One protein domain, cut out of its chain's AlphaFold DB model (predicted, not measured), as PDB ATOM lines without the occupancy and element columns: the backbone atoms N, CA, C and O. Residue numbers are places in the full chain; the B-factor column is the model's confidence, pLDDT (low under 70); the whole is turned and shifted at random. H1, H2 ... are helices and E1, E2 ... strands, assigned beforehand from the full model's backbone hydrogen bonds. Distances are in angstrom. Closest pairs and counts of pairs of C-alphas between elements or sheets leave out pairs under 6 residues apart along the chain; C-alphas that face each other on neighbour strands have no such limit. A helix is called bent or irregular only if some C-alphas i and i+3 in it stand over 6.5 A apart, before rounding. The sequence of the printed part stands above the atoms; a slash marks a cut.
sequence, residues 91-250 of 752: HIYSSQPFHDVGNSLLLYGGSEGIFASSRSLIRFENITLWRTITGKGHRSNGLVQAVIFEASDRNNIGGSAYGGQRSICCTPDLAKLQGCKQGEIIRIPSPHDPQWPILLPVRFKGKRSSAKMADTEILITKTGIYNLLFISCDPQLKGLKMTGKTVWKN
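Overview. This is residues 91 to 250 of the 752 residues of the protein "(thale cress) hypothetical protein" of Arabidopsis thaliana (UniProt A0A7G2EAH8). Two strongly twisted sheets lie face to face as a sandwich, and on the side of the second sheet away from the first sits a loop-rich cap with the short helices H1 and H2, H2 farthest out. One sheet pairs E1 with E10, E10 with E4, and E4 with both E7 and E8; the other runs E2, E3, E9, E5, E6, and both are antiparallel throughout. The printed part has 160 residues with two named helices and ten named strands, in the order E1 to E5, H1, H2, E6 to E10, and its class is mostly strand. It is compact, with a radius of gyration of the C-alphas of 15.9 A, and flat, spanning 50 by 39 by 21 A.

Along the chain. Find C-alpha 91 at (47.000, 25.934, -34.062), where E1 begins, residues 91 to 97. E2, 99 to 101, follows, then E3, 104 to 114, 27.5 A long with a bend of 56 degrees at residue 107. E4, 121 to 130, 26.1 A, bends by 56 degrees at residue 126. E5 is 143 to 150, 22.9 A; H1 is 151 to 156, irregular, with C-alphas 152 and 155 7.4 A apart; H2 is 172 to 178. Next come E6, 198 to 203, E7, 210 to 212, E8, 217 to 219, and E9, 224 to 232, 25.4 A. E10, 241 to 249, 25.3 A, bends by 51 degrees at residue 244 and ends with C-alpha 249 at (42.114, 31.167, -24.714).

Arrangement. Look first at E1 beside E10: N 93 and O 244 are 2.8 A apart. E4 is on the other side of E10, with N 123 and O 247 at 2.9 A. Beside E4, E7 and E8 lie on one side, with N 129 to O 211 at 2.8 A and N 122 to O 218 at 2.9 A. E1 runs on into E2 at 87 degrees. In the second sheet, E2 and E3 form a hairpin, N 99 to O 106 at 2.9 A; then find N 109 to O 228 at 2.8 A for E3 and E9, N 147 to O 229 at 2.8 A for E9 and E5, and N 146 to O 200 at 2.9 A for E5 and E6. The facing parts of the sandwich are 9.8 A centre to centre, their strands at 17 degrees. H1 is on the second sheet at a height of 6.4 A, only just over E5, with 3 of its 6 C-alphas, and slantwise to it at 44 degrees on the local plane. H2 is on neither sheet. In H2 every O i to N i+4 pair is within hydrogen-bond range; in H1 0 of 2 are, and 2 of 3 O i to N i+3 pairs.

Size, cuts and confidence. The C-alphas farthest apart are those of Ser 117 and Lys 136, 49.8 A. The printed part has no cut. The links E4 to E5, H1 to H2 and H2 to E6 are long. Mean pLDDT of the printed part is 85.0; residues 134 to 140 and 161 to 165 are under 70.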
ATOM      1  N   HIS A  91      46.912  26.603 -32.770       82.56
ATOM      2  CA  HIS A  91      47.000  25.934 -34.062       82.56
ATOM      3  C   HIS A  91      48.056  26.637 -34.907       82.56
ATOM      4  O   HIS A  91      47.906  27.807 -35.266       82.56
ATOM      5  N   ILE A  92      49.142  25.924 -35.202       83.75
ATOM      6  CA  ILE A  92      50.263  26.426 -35.995       83.75
ATOM      7  C   ILE A  92      50.112  25.912 -37.424       83.75
ATOM      8  O   ILE A  92      50.091  24.709 -37.673       83.75
ATOM      9  N   TYR A  93      50.062  26.827 -38.383       86.44
ATOM     10  CA  TYR A  93      50.008  26.494 -39.801       86.44
ATOM     11  C   TYR A  93      51.402  26.669 -40.394       86.44
ATOM     12  O   TYR A  93      51.909  27.787 -40.506       86.44
ATOM     13  N   SER A  94      52.024  25.557 -40.784       85.62
ATOM     14  CA  SER A  94      53.327  25.544 -41.450       85.62
ATOM     15  C   SER A  94      53.155  25.187 -42.924       85.62
ATOM     16  O   SER A  94      53.244  24.027 -43.314       85.62
ATOM     17  N   SER A  95      52.874  26.194 -43.757       86.62
ATOM     18  CA  SER A  95      52.710  26.036 -45.212       86.62
ATOM     19  C   SER A  95      51.582  25.062 -45.602       86.62
ATOM     20  O   SER A  95      51.709  24.288 -46.552       86.62
ATOM     21  N   GLN A  96      50.469  25.112 -44.865       82.19
ATOM     22  CA  GLN A  96      49.327  24.209 -45.046       82.19
ATOM     23  C   GLN A  96      48.565  24.528 -46.349       82.19
ATOM     24  O   GLN A  96      48.251  25.705 -46.573       82.19
ATOM     25  N   PRO A  97      48.279  23.536 -47.217       86.94
ATOM     26  CA  PRO A  97      47.584  23.745 -48.485       86.94
ATOM     27  C   PRO A  97      46.057  23.811 -48.319       86.94
ATOM     28  O   PRO A  97      45.485  23.197 -47.426       86.94
ATOM     29  N   PHE A  98      45.381  24.524 -49.220       87.06
ATOM     30  CA  PHE A  98      43.916  24.521 -49.307       87.06
ATOM     31  C   PHE A  98      43.423  23.359 -50.181       87.06
ATOM     32  O   PHE A  98      44.050  23.029 -51.190       87.06
ATOM     33  N   HIS A  99      42.270  22.788 -49.831       81.50
ATOM     34  CA  HIS A  99      41.641  21.677 -50.548       81.50
ATOM     35  C   HIS A  99      40.334  22.109 -51.226       81.50
ATOM     36  O   HIS A  99      39.578  22.912 -50.681       81.50
ATOM     37  N   ASP A 100      40.045  21.562 -52.408       80.31
ATOM     38  CA  ASP A 100      38.788  21.816 -53.115       80.31
ATOM     39  C   ASP A 100      37.606  21.140 -52.391       80.31
ATOM     40  O   ASP A 100      37.560  19.917 -52.235       80.31
ATOM     41  N   VAL A 101      36.623  21.937 -51.965       77.12
ATOM     42  CA  VAL A 101      35.377  21.480 -51.336       77.12
ATOM     43  C   VAL A 101      34.194  22.176 -52.009       77.12
ATOM     44  O   VAL A 101      33.918  23.357 -51.784       77.12
ATOM     45  N   GLY A 102      33.464  21.430 -52.842       79.25
ATOM     46  CA  GLY A 102      32.320  21.961 -53.585       79.25
ATOM     47  C   GLY A 102      32.738  23.066 -54.557       79.25
ATOM     48  O   GLY A 102      33.527  22.821 -55.464       79.25
ATOM     49  N   ASN A 103      32.207  24.278 -54.370       84.19
ATOM     50  CA  ASN A 103      32.540  25.462 -55.168       84.19
ATOM     51  C   ASN A 103      33.554  26.400 -54.482       84.19
ATOM     52  O   ASN A 103      33.585  27.589 -54.790       84.19
ATOM     53  N   SER A 104      34.336  25.886 -53.530       87.19
ATOM     54  CA  SER A 104      35.248  26.674 -52.700       87.19
ATOM     55  C   SER A 104      36.577  25.956 -52.451       87.19
ATOM     56  O   SER A 104      36.636  24.728 -52.467       87.19
ATOM     57  N   LEU A 105      37.631  26.724 -52.189       88.12
ATOM     58  CA  LEU A 105      38.898  26.240 -51.640       88.12
ATOM     59  C   LEU A 105      38.861  26.430 -50.125       88.12
ATOM     60  O   LEU A 105      38.657  27.553 -49.664       88.12
ATOM     61  N   LEU A 106      39.070  25.364 -49.357       88.00
ATOM     62  CA  LEU A 106      38.908  25.357 -47.906       88.00
ATOM     63  C   LEU A 106      40.167  24.835 -47.209       88.00
ATOM     64  O   LEU A 106      40.751  23.828 -47.608       88.00
ATOM     65  N   LEU A 107      40.547  25.507 -46.127       87.31
ATOM     66  CA  LEU A 107      41.526  25.048 -45.151       87.31
ATOM     67  C   LEU A 107      40.891  25.100 -43.758       87.31
ATOM     68  O   LEU A 107      40.324  26.115 -43.350       87.31
ATOM     69  N   TYR A 108      40.979  23.991 -43.030       85.81
ATOM     70  CA  TYR A 108      40.477  23.897 -41.667       85.81
ATOM     71  C   TYR A 108      41.440  24.595 -40.700       85.81
ATOM     72  O   TYR A 108      42.629  24.286 -40.667       85.81
ATOM     73  N   GLY A 109      40.928  25.562 -39.942       82.94
ATOM     74  CA  GLY A 109      41.714  26.381 -39.025       82.94
ATOM     75  C   GLY A 109      41.746  25.866 -37.585       82.94
ATOM     76  O   GLY A 109      42.628  26.272 -36.840       82.94
ATOM     77  N   GLY A 110      40.830  24.990 -37.181       83.62
ATOM     78  CA  GLY A 110      40.744  24.488 -35.806       83.62
ATOM     79  C   GLY A 110      39.307  24.433 -35.296       83.62
ATOM     80  O   GLY A 110      38.408  25.044 -35.884       83.62
ATOM     81  N   SER A 111      39.095  23.683 -34.218       84.94
ATOM     82  CA  SER A 111      37.821  23.630 -33.497       84.94
ATOM     83  C   SER A 111      38.083  23.376 -32.031       84.94
ATOM     84  O   SER A 111      38.695  22.365 -31.689       84.94
ATOM     85  N   GLU A 112      37.612  24.283 -31.183       87.75
ATOM     86  CA  GLU A 112      37.824  24.199 -29.745       87.75
ATOM     87  C   GLU A 112      36.589  24.648 -28.965       87.75
ATOM     88  O   GLU A 112      35.843  25.545 -29.369       87.75
ATOM     89  N   GLY A 113      36.380  24.004 -27.815       89.81
ATOM     90  CA  GLY A 113      35.377  24.415 -26.836       89.81
ATOM     91  C   GLY A 113      35.877  25.618 -26.041       89.81
ATOM     92  O   GLY A 113      36.941  25.543 -25.418       89.81
ATOM     93  N   ILE A 114      35.109  26.707 -26.039       91.88
ATOM     94  CA  ILE A 114      35.412  27.918 -25.272       91.88
ATOM     95  C   ILE A 114      34.265  28.207 -24.302       91.88
ATOM     96  O   ILE A 114      33.095  28.228 -24.688       91.88
ATOM     97  N   PHE A 115      34.603  28.450 -23.038       91.12
ATOM     98  CA  PHE A 115      33.676  28.959 -22.029       91.12
ATOM     99  C   PHE A 115      33.557  30.481 -22.130       91.12
ATOM    100  O   PHE A 115      34.567  31.177 -22.224       91.12
ATOM    101  N   ALA A 116      32.335  31.010 -22.081       90.19
ATOM    102  CA  ALA A 116      32.078  32.446 -22.082       90.19
ATOM    103  C   ALA A 116      32.724  33.133 -20.877       90.19
ATOM    104  O   ALA A 116      32.473  32.763 -19.730       90.19
ATOM    105  N   SER A 117      33.518  34.170 -21.133       89.94
ATOM    106  CA  SER A 117      34.035  35.073 -20.104       89.94
ATOM    107  C   SER A 117      34.608  36.327 -20.753       89.94
ATOM    108  O   SER A 117      35.008  36.310 -21.915       89.94
ATOM    109  N   SER A 118      34.756  37.401 -19.979       86.69
ATOM    110  CA  SER A 118      35.460  38.619 -20.406       86.69
ATOM    111  C   SER A 118      36.946  38.397 -20.723       86.69
ATOM    112  O   SER A 118      37.600  39.284 -21.263       86.69
ATOM    113  N   ARG A 119      37.491  37.221 -20.383       88.19
ATOM    114  CA  ARG A 119      38.882  36.820 -20.642       88.19
ATOM    115  C   ARG A 119      39.032  35.814 -21.786       88.19
ATOM    116  O   ARG A 119      40.166  35.510 -22.159       88.19
ATOM    117  N   SER A 120      37.925  35.299 -22.317       93.38
ATOM    118  CA  SER A 120      37.926  34.272 -23.358       93.38
ATOM    119  C   SER A 120      38.048  34.899 -24.734       93.38
ATOM    120  O   SER A 120      37.230  35.741 -25.110       93.38
ATOM    121  N   LEU A 121      39.063  34.496 -25.496       93.38
ATOM    122  CA  LEU A 121      39.358  35.118 -26.783       93.38
ATOM    123  C   LEU A 121      39.965  34.151 -27.795       93.38
ATOM    124  O   LEU A 121      40.627  33.173 -27.440       93.38
ATOM    125  N   ILE A 122      39.774  34.484 -29.069       93.62
ATOM    126  CA  ILE A 122      40.475  33.891 -30.207       93.62
ATOM    127  C   ILE A 122      41.352  34.981 -30.818       93.62
ATOM    128  O   ILE A 122      40.854  36.033 -31.224       93.62
ATOM    129  N   ARG A 123      42.660  34.732 -30.889       92.94
ATOM    130  CA  ARG A 123      43.649  35.667 -31.433       92.94
ATOM    131  C   ARG A 123      44.302  35.100 -32.685       92.94
ATOM    132  O   ARG A 123      44.766  33.960 -32.701       92.94
ATOM    133  N   PHE A 124      44.390  35.930 -33.715       93.88
ATOM    134  CA  PHE A 124      45.126  35.641 -34.942       93.88
ATOM    135  C   PHE A 124      46.511  36.285 -34.856       93.88
ATOM    136  O   PHE A 124      46.597  37.491 -34.641       93.88
ATOM    137  N   GLU A 125      47.582  35.502 -35.024       91.25
ATOM    138  CA  GLU A 125      48.958  36.006 -34.943       91.25
ATOM    139  C   GLU A 125      49.749  35.666 -36.217       91.25
ATOM    140  O   GLU A 125      49.976  34.499 -36.559       91.25
ATOM    141  N   ASN A 126      50.218  36.711 -36.905       92.06
ATOM    142  CA  ASN A 126      51.135  36.639 -38.044       92.06
ATOM    143  C   ASN A 126      50.660  35.723 -39.190       92.06
ATOM    144  O   ASN A 126      51.455  35.020 -39.820       92.06
ATOM    145  N   ILE A 127      49.357  35.729 -39.481       93.81
ATOM    146  CA  ILE A 127      48.802  34.927 -40.573       93.81
ATOM    147  C   ILE A 127      49.138  35.558 -41.918       93.81
ATOM    148  O   ILE A 127      48.784  36.699 -42.216       93.81
ATOM    149  N   THR A 128      49.806  34.770 -42.749       94.19
ATOM    150  CA  THR A 128      50.214  35.120 -44.102       94.19
ATOM    151  C   THR A 128      49.758  34.031 -45.064       94.19
ATOM    152  O   THR A 128      50.032  32.845 -44.877       94.19
ATOM    153  N   LEU A 129      49.055  34.450 -46.109       93.88
ATOM    154  CA  LEU A 129      48.583  33.603 -47.193       93.88
ATOM    155  C   LEU A 129      49.516  33.752 -48.388       93.88
ATOM    156  O   LEU A 129      49.885  34.869 -48.755       93.88
ATOM    157  N   TRP A 130      49.846  32.633 -49.015       91.31
ATOM    158  CA  TRP A 130      50.735  32.532 -50.161       91.31
ATOM    159  C   TRP A 130      49.969  31.968 -51.347       91.31
ATOM    160  O   TRP A 130      49.362  30.903 -51.242       91.31
ATOM    161  N   ARG A 131      50.010  32.660 -52.485       89.38
ATOM    162  CA  ARG A 131      49.442  32.178 -53.750       89.38
ATOM    163  C   ARG A 131      50.538  31.914 -54.774       89.38
ATOM    164  O   ARG A 131      51.533  32.638 -54.830       89.38
ATOM    165  N   THR A 132      50.316  30.925 -55.630       82.00
ATOM    166  CA  THR A 132      51.201  30.647 -56.765       82.00
ATOM    167  C   THR A 132      50.935  31.650 -57.886       82.00
ATOM    168  O   THR A 132      49.805  31.796 -58.343       82.00
ATOM    169  N   ILE A 133      51.974  32.358 -58.338       71.62
ATOM    170  CA  ILE A 133      51.881  33.277 -59.479       71.62
ATOM    171  C   ILE A 133      52.239  32.496 -60.743       71.62
ATOM    172  O   ILE A 133      53.401  32.168 -60.964       71.62
ATOM    173  N   THR A 134      51.252  32.201 -61.585       60.66
ATOM    174  CA  THR A 134      51.492  31.669 -62.931       60.66
ATOM    175  C   THR A 134      51.739  32.831 -63.900       60.66
ATOM    176  O   THR A 134      51.089  33.873 -63.825       60.66
ATOM    177  N   GLY A 135      52.708  32.684 -64.811       54.97
ATOM    178  CA  GLY A 135      53.219  33.763 -65.679       54.97
ATOM    179  C   GLY A 135      52.197  34.446 -66.607       54.97
ATOM    180  O   GLY A 135      52.507  35.481 -67.192       54.97
ATOM    181  N   LYS A 136      50.960  33.942 -66.705       52.88
ATOM    182  CA  LYS A 136      49.825  34.626 -67.347       52.88
ATOM    183  C   LYS A 136      49.104  35.498 -66.311       52.88
ATOM    184  O   LYS A 136      48.006  35.193 -65.858       52.88
ATOM    185  N   GLY A 137      49.781  36.558 -65.873       52.81
ATOM    186  CA  GLY A 137      49.359  37.388 -64.746       52.81
ATOM    187  C   GLY A 137      48.083  38.193 -65.005       52.81
ATOM    188  O   GLY A 137      48.144  39.284 -65.571       52.81
ATOM    189  N   HIS A 138      46.948  37.725 -64.489       51.22
ATOM    190  CA  HIS A 138      45.787  38.588 -64.279       51.22
ATOM    191  C   HIS A 138      45.953  39.428 -63.003       51.22
ATOM    192  O   HIS A 138      46.383  38.946 -61.956       51.22
ATOM    193  N   ARG A 139      45.594  40.714 -63.100       55.84
ATOM    194  CA  ARG A 139      45.559  41.710 -62.010       55.84
ATOM    195  C   ARG A 139      44.385  41.468 -61.037       55.84
ATOM    196  O   ARG A 139      43.736  42.427 -60.634       55.84
ATOM    197  N   SER A 140      44.045  40.219 -60.712       63.56
ATOM    198  CA  SER A 140      42.900  39.948 -59.839       63.56
ATOM    199  C   SER A 140      43.271  40.144 -58.367       63.56
ATOM    200  O   SER A 140      44.269  39.616 -57.855       63.56
ATOM    201  N   ASN A 141      42.448  40.936 -57.682       77.69
ATOM    202  CA  ASN A 141      42.444  41.021 -56.231       77.69
ATOM    203  C   ASN A 141      41.810  39.728 -55.706       77.69
ATOM    204  O   ASN A 141      40.590  39.594 -55.715       77.69
ATOM    205  N   GLY A 142      42.637  38.770 -55.295       84.62
ATOM    206  CA  GLY A 142      42.160  37.543 -54.662       84.62
ATOM    207  C   GLY A 142      41.608  37.826 -53.262       84.62
ATOM    208  O   GLY A 142      42.200  38.621 -52.524       84.62
ATOM    209  N   LEU A 143      40.505  37.177 -52.892       90.50
ATOM    210  CA  LEU A 143      39.870  37.297 -51.578       90.50
ATOM    211  C   LEU A 143      39.872  35.939 -50.872       90.50
ATOM    212  O   LEU A 143      39.376  34.952 -51.407       90.50
ATOM    213  N   VAL A 144      40.387  35.921 -49.648       92.88
ATOM    214  CA  VAL A 144      40.270  34.798 -48.715       92.88
ATOM    215  C   VAL A 144      39.541  35.312 -47.485       92.88
ATOM    216  O   VAL A 144      39.855  36.394 -46.997       92.88
ATOM    217  N   GLN A 145      38.559  34.578 -46.984       93.88
ATOM    218  CA  GLN A 145      37.798  34.961 -45.799       93.88
ATOM    219  C   GLN A 145      37.991  33.897 -44.720       93.88
ATOM    220  O   GLN A 145      37.781  32.708 -44.964       93.88
ATOM    221  N   ALA A 146      38.408  34.330 -43.532       94.25
ATOM    222  CA  ALA A 146      38.381  33.498 -42.339       94.25
ATOM    223  C   ALA A 146      36.982  33.593 -41.722       94.25
ATOM    224  O   ALA A 146      36.497  34.696 -41.467       94.25
ATOM    225  N   VAL A 147      36.329  32.453 -41.520       93.25
ATOM    226  CA  VAL A 147      34.980  32.353 -40.962       93.25
ATOM    227  C   VAL A 147      35.056  31.667 -39.612       93.25
ATOM    228  O   VAL A 147      35.595  30.564 -39.518       93.25
ATOM    229  N   ILE A 148      34.492  32.307 -38.591       93.56
ATOM    230  CA  ILE A 148      34.365  31.745 -37.246       93.56
ATOM    231  C   ILE A 148      32.893  31.606 -36.912       93.56
ATOM    232  O   ILE A 148      32.119  32.554 -37.061       93.56
ATOM    233  N   PHE A 149      32.514  30.424 -36.452       91.12
ATOM    234  CA  PHE A 149      31.136  30.109 -36.116       91.12
ATOM    235  C   PHE A 149      31.068  29.091 -34.987       91.12
ATOM    236  O   PHE A 149      31.928  28.216 -34.865       91.12
ATOM    237  N   GLU A 150      30.029  29.200 -34.172       89.25
ATOM    238  CA  GLU A 150      29.669  28.167 -33.207       89.25
ATOM    239  C   GLU A 150      29.096  26.945 -33.950       89.25
ATOM    240  O   GLU A 150      28.476  27.106 -35.001       89.25
ATOM    241  N   ALA A 151      29.262  25.716 -33.445       84.12
ATOM    242  CA  ALA A 151      28.705  24.528 -34.113       84.12
ATOM    243  C   ALA A 151      27.190  24.604 -34.357       84.12
ATOM    244  O   ALA A 151      26.733  24.129 -35.396       84.12
ATOM    245  N   SER A 152      26.434  25.243 -33.459       80.50
ATOM    246  CA  SER A 152      24.993  25.479 -33.631       80.50
ATOM    247  C   SER A 152      24.686  26.375 -34.844       80.50
ATOM    248  O   SER A 152      23.723  26.139 -35.572       80.50
ATOM    249  N   ASP A 153      25.570  27.328 -35.149       83.69
ATOM    250  CA  ASP A 153      25.482  28.232 -36.300       83.69
ATOM    251  C   ASP A 153      26.067  27.631 -37.591       83.69
ATOM    252  O   ASP A 153      26.179  28.316 -38.609       83.69
ATOM    253  N   ARG A 154      26.437  26.346 -37.621       81.44
ATOM    254  CA  ARG A 154      26.998  25.711 -38.829       81.44
ATOM    255  C   ARG A 154      26.081  25.850 -40.046       81.44
ATOM    256  O   ARG A 154      26.552  26.066 -41.164       81.44
ATOM    257  N   ASN A 155      24.773  25.742 -39.829       82.38
ATOM    258  CA  ASN A 155      23.758  25.882 -40.873       82.38
ATOM    259  C   ASN A 155      23.519  27.340 -41.293       82.38
ATOM    260  O   ASN A 155      22.708  27.584 -42.185       82.38
ATOM    261  N   ASN A 156      24.235  28.299 -40.707       85.44
ATOM    262  CA  ASN A 156      24.176  29.713 -41.062       85.44
ATOM    263  C   ASN A 156      25.275  30.111 -42.066       85.44
ATOM    264  O   ASN A 156      25.366  31.266 -42.479       85.44
ATOM    265  N   ILE A 157      26.095  29.150 -42.508       85.69
ATOM    266  CA  ILE A 157      27.118  29.343 -43.541       85.69
ATOM    267  C   ILE A 157      26.702  28.636 -44.831       85.69
ATOM    268  O   ILE A 157      26.242  27.491 -44.835       85.69
ATOM    269  N   GLY A 158      26.886  29.318 -45.958       83.56
ATOM    270  CA  GLY A 158      26.476  28.815 -47.264       83.56
ATOM    271  C   GLY A 158      24.976  28.969 -47.500       83.56
ATOM    272  O   GLY A 158      24.204  29.269 -46.594       83.56
ATOM    273  N   GLY A 159      24.549  28.725 -48.727       78.06
ATOM    274  CA  GLY A 159      23.153  28.800 -49.139       78.06
ATOM    275  C   GLY A 159      22.868  27.799 -50.244       78.06
ATOM    276  O   GLY A 159      23.785  27.211 -50.820       78.06
ATOM    277  N   SER A 160      21.593  27.584 -50.534       73.81
ATOM    278  CA  SER A 160      21.163  26.801 -51.686       73.81
ATOM    279  C   SER A 160      20.145  27.616 -52.464       73.81
ATOM    280  O   SER A 160      19.225  28.168 -51.866       73.81
ATOM    281  N   ALA A 161      20.335  27.727 -53.778       60.56
ATOM    282  CA  ALA A 161      19.440  28.505 -54.630       60.56
ATOM    283  C   ALA A 161      18.074  27.821 -54.765       60.56
ATOM    284  O   ALA A 161      17.063  28.506 -54.845       60.56
ATOM    285  N   TYR A 162      18.059  26.482 -54.758       59.00
ATOM    286  CA  TYR A 162      16.871  25.681 -55.051       59.00
ATOM    287  C   TYR A 162      16.716  24.469 -54.107       59.00
ATOM    288  O   TYR A 162      16.188  23.431 -54.497       59.00
ATOM    289  N   GLY A 163      17.192  24.573 -52.858       54.75
ATOM    290  CA  GLY A 163      16.900  23.593 -51.796       54.75
ATOM    291  C   GLY A 163      17.680  22.268 -51.827       54.75
ATOM    292  O   GLY A 163      17.272  21.327 -51.156       54.75
ATOM    293  N   GLY A 164      18.798  22.173 -52.561       62.31
ATOM    294  CA  GLY A 164      19.698  21.002 -52.551       62.31
ATOM    295  C   GLY A 164      21.071  21.268 -51.930       62.31
ATOM    296  O   GLY A 164      21.177  21.891 -50.875       62.31
ATOM    297  N   GLN A 165      22.151  20.802 -52.574       56.62
ATOM    298  CA  GLN A 165      23.512  20.920 -52.031       56.62
ATOM    299  C   GLN A 165      23.874  22.382 -51.724       56.62
ATOM    300  O   GLN A 165      23.868  23.238 -52.609       56.62
ATOM    301  N   ARG A 166      24.197  22.662 -50.455       70.94
ATOM    302  CA  ARG A 166      24.589  24.001 -50.003       70.94
ATOM    303  C   ARG A 166      25.937  24.383 -50.604       70.94
ATOM    304  O   ARG A 166      26.943  23.715 -50.367       70.94
ATOM    305  N   SER A 167      25.956  25.467 -51.365       80.81
ATOM    306  CA  SER A 167      27.175  26.129 -51.817       80.81
ATOM    307  C   SER A 167      27.661  27.099 -50.749       80.81
ATOM    308  O   SER A 167      26.877  27.886 -50.219       80.81
ATOM    309  N   ILE A 168      28.956  27.061 -50.452       86.19
ATOM    310  CA  ILE A 168      29.583  27.959 -49.471       86.19
ATOM    311  C   ILE A 168      29.751  29.357 -50.081       86.19
ATOM    312  O   ILE A 168      29.485  30.369 -49.432       86.19
ATOM    313  N   CYS A 169      30.151  29.398 -51.352       89.62
ATOM    314  CA  CYS A 169      30.394  30.627 -52.094       89.62
ATOM    315  C   CYS A 169      29.151  31.101 -52.844       89.62
ATOM    316  O   CYS A 169      28.458  30.293 -53.471       89.62
ATOM    317  N   CYS A 170      28.914  32.414 -52.823       89.44
ATOM    318  CA  CYS A 170      27.813  33.062 -53.523       89.44
ATOM    319  C   CYS A 170      27.993  32.960 -55.044       89.44
ATOM    320  O   CYS A 170      28.908  33.551 -55.630       89.44
ATOM    321  N   THR A 171      27.102  32.198 -55.677       87.06
ATOM    322  CA  THR A 171      26.994  32.079 -57.133       87.06
ATOM    323  C   THR A 171      26.118  33.201 -57.707       87.06
ATOM    324  O   THR A 171      25.354  33.821 -56.966       87.06
ATOM    325  N   PRO A 172      26.176  33.471 -59.024       85.62
ATOM    326  CA  PRO A 172      25.327  34.485 -59.658       85.62
ATOM    327  C   PRO A 172      23.823  34.288 -59.413       85.62
ATOM    328  O   PRO A 172      23.092  35.262 -59.250       85.62
ATOM    329  N   ASP A 173      23.365  33.035 -59.356       82.38
ATOM    330  CA  ASP A 173      21.958  32.710 -59.100       82.38
ATOM    331  C   ASP A 173      21.560  33.037 -57.654       82.38
ATOM    332  O   ASP A 173      20.503  33.613 -57.403       82.38
ATOM    333  N   LEU A 174      22.450  32.748 -56.699       83.12
ATOM    334  CA  LEU A 174      22.261  33.071 -55.284       83.12
ATOM    335  C   LEU A 174      22.320  34.571 -55.017       83.12
ATOM    336  O   LEU A 174      21.562  35.069 -54.191       83.12
ATOM    337  N   ALA A 175      23.165  35.304 -55.741       85.88
ATOM    338  CA  ALA A 175      23.224  36.757 -55.644       85.88
ATOM    339  C   ALA A 175      21.874  37.402 -55.994       85.88
ATOM    340  O   ALA A 175      21.457  38.354 -55.342       85.88
ATOM    341  N   LYS A 176      21.159  36.850 -56.984       84.50
ATOM    342  CA  LYS A 176      19.833  37.335 -57.398       84.50
ATOM    343  C   LYS A 176      18.714  36.938 -56.432       84.50
ATOM    344  O   LYS A 176      17.808  37.733 -56.219       84.50
ATOM    345  N   LEU A 177      18.771  35.729 -55.873       79.81
ATOM    346  CA  LEU A 177      17.712  35.185 -55.010       79.81
ATOM    347  C   LEU A 177      17.850  35.598 -53.537       79.81
ATOM    348  O   LEU A 177      16.857  35.915 -52.893       79.81
ATOM    349  N   GLN A 178      19.072  35.581 -52.998       75.88
ATOM    350  CA  GLN A 178      19.374  35.852 -51.586       75.88
ATOM    351  C   GLN A 178      20.064  37.204 -51.360       75.88
ATOM    352  O   GLN A 178      20.314  37.573 -50.215       75.88
ATOM    353  N   GLY A 179      20.408  37.943 -52.421       78.88
ATOM    354  CA  GLY A 179      21.063  39.250 -52.296       78.88
ATOM    355  C   GLY A 179      22.523  39.189 -51.828       78.88
ATOM    356  O   GLY A 179      23.026  40.166 -51.276       78.88
ATOM    357  N   CYS A 180      23.222  38.059 -52.006       85.00
ATOM    358  CA  CYS A 180      24.632  37.925 -51.620       85.00
ATOM    359  C   CYS A 180      25.600  38.533 -52.655       85.00
ATOM    360  O   CYS A 180      25.293  38.639 -53.843       85.00
ATOM    361  N   LYS A 181      26.804  38.926 -52.216       86.75
ATOM    362  CA  LYS A 181      27.855  39.440 -53.110       86.75
ATOM    363  C   LYS A 181      28.585  38.292 -53.801       86.75
ATOM    364  O   LYS A 181      29.113  37.398 -53.143       86.75
ATOM    365  N   GLN A 182      28.642  38.336 -55.130       85.50
ATOM    366  CA  GLN A 182      29.299  37.303 -55.929       85.50
ATOM    367  C   GLN A 182      30.782  37.166 -55.552       85.50
ATOM    368  O   GLN A 182      31.503  38.159 -55.466       85.50
ATOM    369  N   GLY A 183      31.241  35.926 -55.362       82.00
ATOM    370  CA  GLY A 183      32.629  35.640 -54.982       82.00
ATOM    371  C   GLY A 183      32.944  35.840 -53.494       82.00
ATOM    372  O   GLY A 183      34.102  35.697 -53.110       82.00
ATOM    373  N   GLU A 184      31.943  36.126 -52.656       88.94
ATOM    374  CA  GLU A 184      32.054  36.105 -51.193       88.94
ATOM    375  C   GLU A 184      31.305  34.899 -50.600       88.94
ATOM    376  O   GLU A 184      30.474  34.255 -51.253       88.94
ATOM    377  N   ILE A 185      31.614  34.577 -49.345       90.06
ATOM    378  CA  ILE A 185      30.932  33.529 -48.582       90.06
ATOM    379  C   ILE A 185      29.528  33.988 -48.201       90.06
ATOM    380  O   ILE A 185      29.318  35.125 -47.773       90.06
ATOM    381  N   ILE A 186      28.564  33.078 -48.310       87.69
ATOM    382  CA  ILE A 186      27.197  33.332 -47.862       87.69
ATOM    383  C   ILE A 186      27.159  33.230 -46.339       87.69
ATOM    384  O   ILE A 186      27.451  32.180 -45.763       87.69
ATOM    385  N   ARG A 187      26.777  34.339 -45.709       88.50
ATOM    386  CA  ARG A 187      26.619  34.485 -44.266       88.50
ATOM    387  C   ARG A 187      25.158  34.773 -43.957       88.50
ATOM    388  O   ARG A 187      24.635  35.800 -44.385       88.50
ATOM    389  N   ILE A 188      24.542  33.906 -43.171       87.25
ATOM    390  CA  ILE A 188      23.232  34.131 -42.568       87.25
ATOM    391  C   ILE A 188      23.499  34.560 -41.117       87.25
ATOM    392  O   ILE A 188      24.223  33.854 -40.420       87.25
ATOM    393  N   PRO A 189      23.028  35.729 -40.653       86.56
ATOM    394  CA  PRO A 189      23.198  36.119 -39.255       86.56
ATOM    395  C   PRO A 189      22.516  35.122 -38.310       86.56
ATOM    396  O   PRO A 189      21.426  34.634 -38.614       86.56
ATOM    397  N   SER A 190      23.146  34.831 -37.171       84.44
ATOM    398  CA  SER A 190      22.546  33.986 -36.137       84.44
ATOM    399  C   SER A 190      21.293  34.663 -35.564       84.44
ATOM    400  O   SER A 190      21.287  35.884 -35.386       84.44
ATOM    401  N   PRO A 191      20.224  33.908 -35.244       80.00
ATOM    402  CA  PRO A 191      19.008  34.472 -34.656       80.00
ATOM    403  C   PRO A 191      19.241  35.093 -33.271       80.00
ATOM    404  O   PRO A 191      18.480  35.963 -32.858       80.00
ATOM    405  N   HIS A 192      20.277  34.649 -32.553       79.88
ATOM    406  CA  HIS A 192      20.585  35.113 -31.199       79.88
ATOM    407  C   HIS A 192      21.606  36.253 -31.164       79.88
ATOM    408  O   HIS A 192      21.556  37.075 -30.252       79.88
ATOM    409  N   ASP A 193      22.511  36.315 -32.144       81.19
ATOM    410  CA  ASP A 193      23.483  37.399 -32.270       81.19
ATOM    411  C   ASP A 193      23.722  37.737 -33.755       81.19
ATOM    412  O   ASP A 193      24.332  36.949 -34.487       81.19
ATOM    413  N   PRO A 194      23.300  38.927 -34.218       85.81
ATOM    414  CA  PRO A 194      23.446  39.318 -35.614       85.81
ATOM    415  C   PRO A 194      24.908  39.512 -36.050       85.81
ATOM    416  O   PRO A 194      25.163  39.629 -37.255       85.81
ATOM    417  N   GLN A 195      25.881  39.561 -35.128       86.00
ATOM    418  CA  GLN A 195      27.315  39.620 -35.443       86.00
ATOM    419  C   GLN A 195      27.920  38.249 -35.776       86.00
ATOM    420  O   GLN A 195      28.914  38.188 -36.506       86.00
ATOM    421  N   TRP A 196      27.282  37.148 -35.385       88.56
ATOM    422  CA  TRP A 196      27.732  35.794 -35.712       88.56
ATOM    423  C   TRP A 196      27.037  35.246 -36.969       88.56
ATOM    424  O   TRP A 196      25.887  35.599 -37.230       88.56
ATOM    425  N   PRO A 197      27.706  34.411 -37.786       90.88
ATOM    426  CA  PRO A 197      29.126  34.060 -37.731       90.88
ATOM    427  C   PRO A 197      30.032  35.212 -38.200       90.88
ATOM    428  O   PRO A 197      29.621  36.057 -39.002       90.88
ATOM    429  N   ILE A 198      31.268  35.258 -37.698       91.25
ATOM    430  CA  ILE A 198      32.224  36.347 -37.952       91.25
ATOM    431  C   ILE A 198      33.019  36.051 -39.226       91.25
ATOM    432  O   ILE A 198      33.555  34.954 -39.382       91.25
ATOM    433  N   LEU A 199      33.117  37.033 -40.129       91.88
ATOM    434  CA  LEU A 199      33.898  36.936 -41.366       91.88
ATOM    435  C   LEU A 199      35.013  37.983 -41.373       91.88
ATOM    436  O   LEU A 199      34.744  39.183 -41.390       91.88
ATOM    437  N   LEU A 200      36.264  37.529 -41.441       93.19
ATOM    438  CA  LEU A 200      37.444  38.385 -41.545       93.19
ATOM    439  C   LEU A 200      38.047  38.282 -42.958       93.19
ATOM    440  O   LEU A 200      38.605  37.240 -43.314       93.19
ATOM    441  N   PRO A 201      37.935  39.329 -43.797       92.81
ATOM    442  CA  PRO A 201      38.441  39.300 -45.165       92.81
ATOM    443  C   PRO A 201      39.941  39.613 -45.240       92.81
ATOM    444  O   PRO A 201      40.419  40.613 -44.709       92.81
ATOM    445  N   VAL A 202      40.670  38.818 -46.018       92.88
ATOM    446  CA  VAL A 202      42.081  39.012 -46.367       92.88
ATOM    447  C   VAL A 202      42.193  39.147 -47.882       92.88
ATOM    448  O   VAL A 202      41.800  38.259 -48.638       92.88
ATOM    449  N   ARG A 203      42.710  40.289 -48.350       91.31
ATOM    450  CA  ARG A 203      42.773  40.626 -49.781       91.31
ATOM    451  C   ARG A 203      44.208  40.656 -50.290       91.31
ATOM    452  O   ARG A 203      45.064  41.337 -49.723       91.31
ATOM    453  N   PHE A 204      44.454  39.991 -51.414       89.62
ATOM    454  CA  PHE A 204      45.698  40.126 -52.166       89.62
ATOM    455  C   PHE A 204      45.712  41.456 -52.924       89.62
ATOM    456  O   PHE A 204      44.757  41.802 -53.618       89.62
ATOM    457  N   LYS A 205      46.818  42.201 -52.813       84.38
ATOM    458  CA  LYS A 205      47.006  43.483 -53.511       84.38
ATOM    459  C   LYS A 205      47.803  43.281 -54.804       84.38
ATOM    460  O   LYS A 205      49.001  42.986 -54.759       84.38
ATOM    461  N   GLY A 206      47.162  43.486 -55.957       80.44
ATOM    462  CA  GLY A 206      47.823  43.524 -57.268       80.44
ATOM    463  C   GLY A 206      48.575  42.233 -57.604       80.44
ATOM    464  O   GLY A 206      47.977  41.165 -57.633       80.44
ATOM    465  N   LYS A 207      49.891  42.325 -57.854       77.19
ATOM    466  CA  LYS A 207      50.768  41.183 -58.199       77.19
ATOM    467  C   LYS A 207      51.477  40.533 -56.999       77.19
ATOM    468  O   LYS A 207      52.304  39.653 -57.201       77.19
ATOM    469  N   ARG A 208      51.199  40.945 -55.755       83.56
ATOM    470  CA  ARG A 208      51.889  40.372 -54.581       83.56
ATOM    471  C   ARG A 208      51.539  38.889 -54.414       83.56
ATOM    472  O   ARG A 208      50.367  38.525 -54.515       83.56
ATOM    473  N   SER A 209      52.540  38.046 -54.177       84.94
ATOM    474  CA  SER A 209      52.365  36.611 -53.897       84.94
ATOM    475  C   SER A 209      51.874  36.346 -52.475       84.94
ATOM    476  O   SER A 209      51.322  35.278 -52.223       84.94
ATOM    477  N   SER A 210      52.036  37.313 -51.569       90.19
ATOM    478  CA  SER A 210      51.626  37.210 -50.173       90.19
ATOM    479  C   SER A 210      50.547  38.228 -49.793       90.19
ATOM    480  O   SER A 210      50.531  39.369 -50.272       90.19
ATOM    481  N   ALA A 211      49.645  37.809 -48.909       92.19
ATOM    482  CA  ALA A 211      48.687  38.668 -48.226       92.19
ATOM    483  C   ALA A 211      48.743  38.388 -46.723       92.19
ATOM    484  O   ALA A 211      48.574  37.245 -46.299       92.19
ATOM    485  N   LYS A 212      48.993  39.431 -45.928       92.12
ATOM    486  CA  LYS A 212      49.039  39.341 -44.468       92.12
ATOM    487  C   LYS A 212      47.694  39.770 -43.882       92.12
ATOM    488  O   LYS A 212      47.143  40.792 -44.294       92.12
ATOM    489  N   MET A 213      47.179  38.979 -42.950       92.81
ATOM    490  CA  MET A 213      45.990  39.283 -42.156       92.81
ATOM    491  C   MET A 213      46.362  40.215 -40.995       92.81
ATOM    492  O   MET A 213      47.485  40.158 -40.498       92.81
ATOM    493  N   ALA A 214      45.444  41.090 -40.583       90.19
ATOM    494  CA  ALA A 214      45.647  41.914 -39.395       90.19
ATOM    495  C   ALA A 214      45.573  41.044 -38.133       90.19
ATOM    496  O   ALA A 214      44.678  40.201 -38.024       90.19
ATOM    497  N   ASP A 215      46.480  41.277 -37.187       89.06
ATOM    498  CA  ASP A 215      46.430  40.619 -35.884       89.06
ATOM    499  C   ASP A 215      45.172  41.123 -35.159       89.06
ATOM    500  O   ASP A 215      45.057  42.300 -34.818       89.06
ATOM    501  N   THR A 216      44.170  40.249 -35.051       90.31
ATOM    502  CA  THR A 216      42.824  40.575 -34.560       90.31
ATOM    503  C   THR A 216      42.505  39.678 -33.373       90.31
ATOM    504  O   THR A 216      42.850  38.494 -33.377       90.31
ATOM    505  N   GLU A 217      41.824  40.237 -32.380       92.00
ATOM    506  CA  GLU A 217      41.317  39.516 -31.217       92.00
ATOM    507  C   GLU A 217      39.793  39.535 -31.235       92.00
ATOM    508  O   GLU A 217      39.179  40.586 -31.419       92.00
ATOM    509  N   ILE A 218      39.184  38.369 -31.057       92.12
ATOM    510  CA  ILE A 218      37.734  38.214 -30.973       92.12
ATOM    511  C   ILE A 218      37.394  37.725 -29.577       92.12
ATOM    512  O   ILE A 218      37.840  36.651 -29.172       92.12
ATOM    513  N   LEU A 219      36.597  38.516 -28.863       92.56
ATOM    514  CA  LEU A 219      36.092  38.164 -27.545       92.56
ATOM    515  C   LEU A 219      34.915  37.190 -27.668       92.56
ATOM    516  O   LEU A 219      34.018  37.388 -28.488       92.56
ATOM    517  N   ILE A 220      34.909  36.156 -26.831       92.12
ATOM    518  CA  ILE A 220      33.884  35.112 -26.833       92.12
ATOM    519  C   ILE A 220      32.931  35.312 -25.654       92.12
ATOM    520  O   ILE A 220      33.276  35.085 -24.493       92.12
ATOM    521  N   THR A 221      31.706  35.732 -25.970       88.38
ATOM    522  CA  THR A 221      30.650  36.057 -24.997       88.38
ATOM    523  C   THR A 221      29.698  34.898 -24.712       88.38
ATOM    524  O   THR A 221      28.983  34.938 -23.713       88.38
ATOM    525  N   LYS A 222      29.691  33.857 -25.553       89.38
ATOM    526  CA  LYS A 222      28.826  32.681 -25.418       89.38
ATOM    527  C   LYS A 222      29.663  31.407 -25.297       89.38
ATOM    528  O   LYS A 222      30.711  31.272 -25.914       89.38
ATOM    529  N   THR A 223      29.221  30.484 -24.447       91.56
ATOM    530  CA  THR A 223      29.888  29.192 -24.283       91.56
ATOM    531  C   THR A 223      29.477  28.286 -25.430       91.56
ATOM    532  O   THR A 223      28.284  28.091 -25.656       91.56
ATOM    533  N   GLY A 224      30.445  27.698 -26.119       90.06
ATOM    534  CA  GLY A 224      30.173  26.847 -27.268       90.06
ATOM    535  C   GLY A 224      31.439  26.241 -27.850       90.06
ATOM    536  O   GLY A 224      32.550  26.524 -27.401       90.06
ATOM    537  N   ILE A 225      31.262  25.389 -28.855       89.38
ATOM    538  CA  ILE A 225      32.372  24.893 -29.666       89.38
ATOM    539  C   ILE A 225      32.487  25.764 -30.914       89.38
ATOM    540  O   ILE A 225      31.547  25.881 -31.704       89.38
ATOM    541  N   TYR A 226      33.632  26.416 -31.059       90.88
ATOM    542  CA  TYR A 226      33.888  27.373 -32.123       90.88
ATOM    543  C   TYR A 226      34.774  26.735 -33.178       90.88
ATOM    544  O   TYR A 226      35.782  26.114 -32.861       90.88
ATOM    545  N   ASN A 227      34.393  26.892 -34.440       90.00
ATOM    546  CA  ASN A 227      35.105  26.354 -35.588       90.00
ATOM    547  C   ASN A 227      35.657  27.505 -36.423       90.00
ATOM    548  O   ASN A 227      34.959  28.494 -36.659       90.00
ATOM    549  N   LEU A 228      36.888  27.351 -36.903       92.12
ATOM    550  CA  LEU A 228      37.549  28.300 -37.789       92.12
ATOM    551  C   LEU A 228      37.797  27.652 -39.150       92.12
ATOM    552  O   LEU A 228      38.435  26.604 -39.246       92.12
ATOM    553  N   LEU A 229      37.342  28.307 -40.215       91.19
ATOM    554  CA  LEU A 229      37.584  27.890 -41.595       91.19
ATOM    555  C   LEU A 229      38.184  29.041 -42.393       91.19
ATOM    556  O   LEU A 229      37.678  30.158 -42.355       91.19
ATOM    557  N   PHE A 230      39.225  28.760 -43.171       93.12
ATOM    558  CA  PHE A 230      39.733  29.680 -44.182       93.12
ATOM    559  C   PHE A 230      39.189  29.250 -45.532       93.12
ATOM    560  O   PHE A 230      39.425  28.125 -45.972       93.12
ATOM    561  N   ILE A 231      38.444  30.133 -46.185       92.44
ATOM    562  CA  ILE A 231      37.733  29.808 -47.416       92.44
ATOM    563  C   ILE A 231      38.056  30.852 -48.485       92.44
ATOM    564  O   ILE A 231      38.068  32.057 -48.230       92.44
ATOM    565  N   SER A 232      38.300  30.378 -49.702       92.69
ATOM    566  CA  SER A 232      38.408  31.196 -50.907       92.69
ATOM    567  C   SER A 232      37.368  30.757 -51.928       92.69
ATOM    568  O   SER A 232      37.257  29.576 -52.256       92.69
ATOM    569  N   CYS A 233      36.646  31.734 -52.463       90.25
ATOM    570  CA  CYS A 233      35.678  31.543 -53.539       90.25
ATOM    571  C   CYS A 233      36.254  31.860 -54.924       90.25
ATOM    572  O   CYS A 233      35.560  31.707 -55.926       90.25
ATOM    573  N   ASP A 234      37.510  32.312 -54.988       88.00
ATOM    574  CA  ASP A 234      38.182  32.615 -56.246       88.00
ATOM    575  C   ASP A 234      38.858  31.348 -56.809       88.00
ATOM    576  O   ASP A 234      39.835  30.864 -56.221       88.00
ATOM    577  N   PRO A 235      38.389  30.808 -57.953       82.06
ATOM    578  CA  PRO A 235      38.986  29.628 -58.574       82.06
ATOM    579  C   PRO A 235      40.400  29.887 -59.115       82.06
ATOM    580  O   PRO A 235      41.119  28.932 -59.407       82.06
ATOM    581  N   GLN A 236      40.821  31.150 -59.253       80.62
ATOM    582  CA  GLN A 236      42.167  31.517 -59.703       80.62
ATOM    583  C   GLN A 236      43.227  31.334 -58.613       80.62
ATOM    584  O   GLN A 236      44.421  31.335 -58.906       80.62
ATOM    585  N   LEU A 237      42.818  31.150 -57.355       83.38
ATOM    586  CA  LEU A 237      43.722  30.964 -56.221       83.38
ATOM    587  C   LEU A 237      44.041  29.483 -55.937       83.38
ATOM    588  O   LEU A 237      44.357  29.109 -54.808       83.38
ATOM    589  N   LYS A 238      43.990  28.615 -56.954       81.44
ATOM    590  CA  LYS A 238      44.402  27.211 -56.807       81.44
ATOM    591  C   LYS A 238      45.868  27.112 -56.367       81.44
ATOM    592  O   LYS A 238      46.739  27.789 -56.909       81.44
ATOM    593  N   GLY A 239      46.135  26.254 -55.381       82.50
ATOM    594  CA  GLY A 239      47.467  26.096 -54.785       82.50
ATOM    595  C   GLY A 239      47.806  27.094 -53.670       82.50
ATOM    596  O   GLY A 239      48.984  27.260 -53.359       82.50
ATOM    597  N   LEU A 240      46.806  27.760 -53.075       89.94
ATOM    598  CA  LEU A 240      46.976  28.574 -51.867       89.94
ATOM    599  C   LEU A 240      47.641  27.781 -50.733       89.94
ATOM    600  O   LEU A 240      47.303  26.621 -50.487       89.94
ATOM    601  N   LYS A 241      48.535  28.453 -50.005       91.50
ATOM    602  CA  LYS A 241      49.156  27.955 -48.776       91.50
ATOM    603  C   LYS A 241      49.062  28.987 -47.660       91.50
ATOM    604  O   LYS A 241      49.076  30.188 -47.926       91.50
ATOM    605  N   MET A 242      49.013  28.531 -46.414       91.12
ATOM    606  CA  MET A 242      48.936  29.402 -45.241       91.12
ATOM    607  C   MET A 242      50.083  29.163 -44.262       91.12
ATOM    608  O   MET A 242      50.461  28.025 -43.982       91.12
ATOM    609  N   THR A 243      50.606  30.257 -43.714       92.81
ATOM    610  CA  THR A 243      51.588  30.267 -42.625       92.81
ATOM    611  C   THR A 243      51.127  31.200 -41.513       92.81
ATOM    612  O   THR A 243      50.681  32.303 -41.816       92.81
ATOM    613  N   GLY A 244      51.264  30.810 -40.251       91.25
ATOM    614  CA  GLY A 244      50.906  31.644 -39.097       91.25
ATOM    615  C   GLY A 244      50.415  30.795 -37.932       91.25
ATOM    616  O   GLY A 244      50.578  29.575 -37.958       91.25
ATOM    617  N   LYS A 245      49.788  31.411 -36.929       89.94
ATOM    618  CA  LYS A 245      49.130  30.666 -35.848       89.94
ATOM    619  C   LYS A 245      47.860  31.351 -35.352       89.94
ATOM    620  O   LYS A 245      47.723  32.571 -35.450       89.94
ATOM    621  N   THR A 246      46.941  30.564 -34.804       91.19
ATOM    622  CA  THR A 246      45.813  31.066 -34.008       91.19
ATOM    623  C   THR A 246      45.936  30.585 -32.575       91.19
ATOM    624  O   THR A 246      46.371  29.461 -32.343       91.19
ATOM    625  N   VAL A 247      45.588  31.440 -31.617       90.62
ATOM    626  CA  VAL A 247      45.658  31.152 -30.180       90.62
ATOM    627  C   VAL A 247      44.256  31.243 -29.596       90.62
ATOM    628  O   VAL A 247      43.572  32.251 -29.776       90.62
ATOM    629  N   TRP A 248      43.844  30.190 -28.899       91.44
ATOM    630  CA  TRP A 248      42.504  30.036 -28.346       91.44
ATOM    631  C   TRP A 248      42.617  30.013 -26.827       91.44
ATOM    632  O   TRP A 248      43.330  29.184 -26.265       91.44
ATOM    633  N   LYS A 249      41.967  30.965 -26.155       91.50
ATOM    634  CA  LYS A 249      42.114  31.167 -24.714       91.50
ATOM    635  C   LYS A 249      40.769  31.069 -24.006       91.50
ATOM    636  O   LYS A 249      39.812  31.749 -24.373       91.50
ATOM    637  N   ASN A 250      40.744  30.244 -22.968       92.19
ATOM    638  CA  ASN A 250      39.643  30.061 -22.033       92.19
ATOM    639  C   ASN A 250      39.799  30.963 -20.791       92.19
ATOM    640  O   ASN A 250      40.862  31.560 -20.586       92.19
TER     641      ASN A 250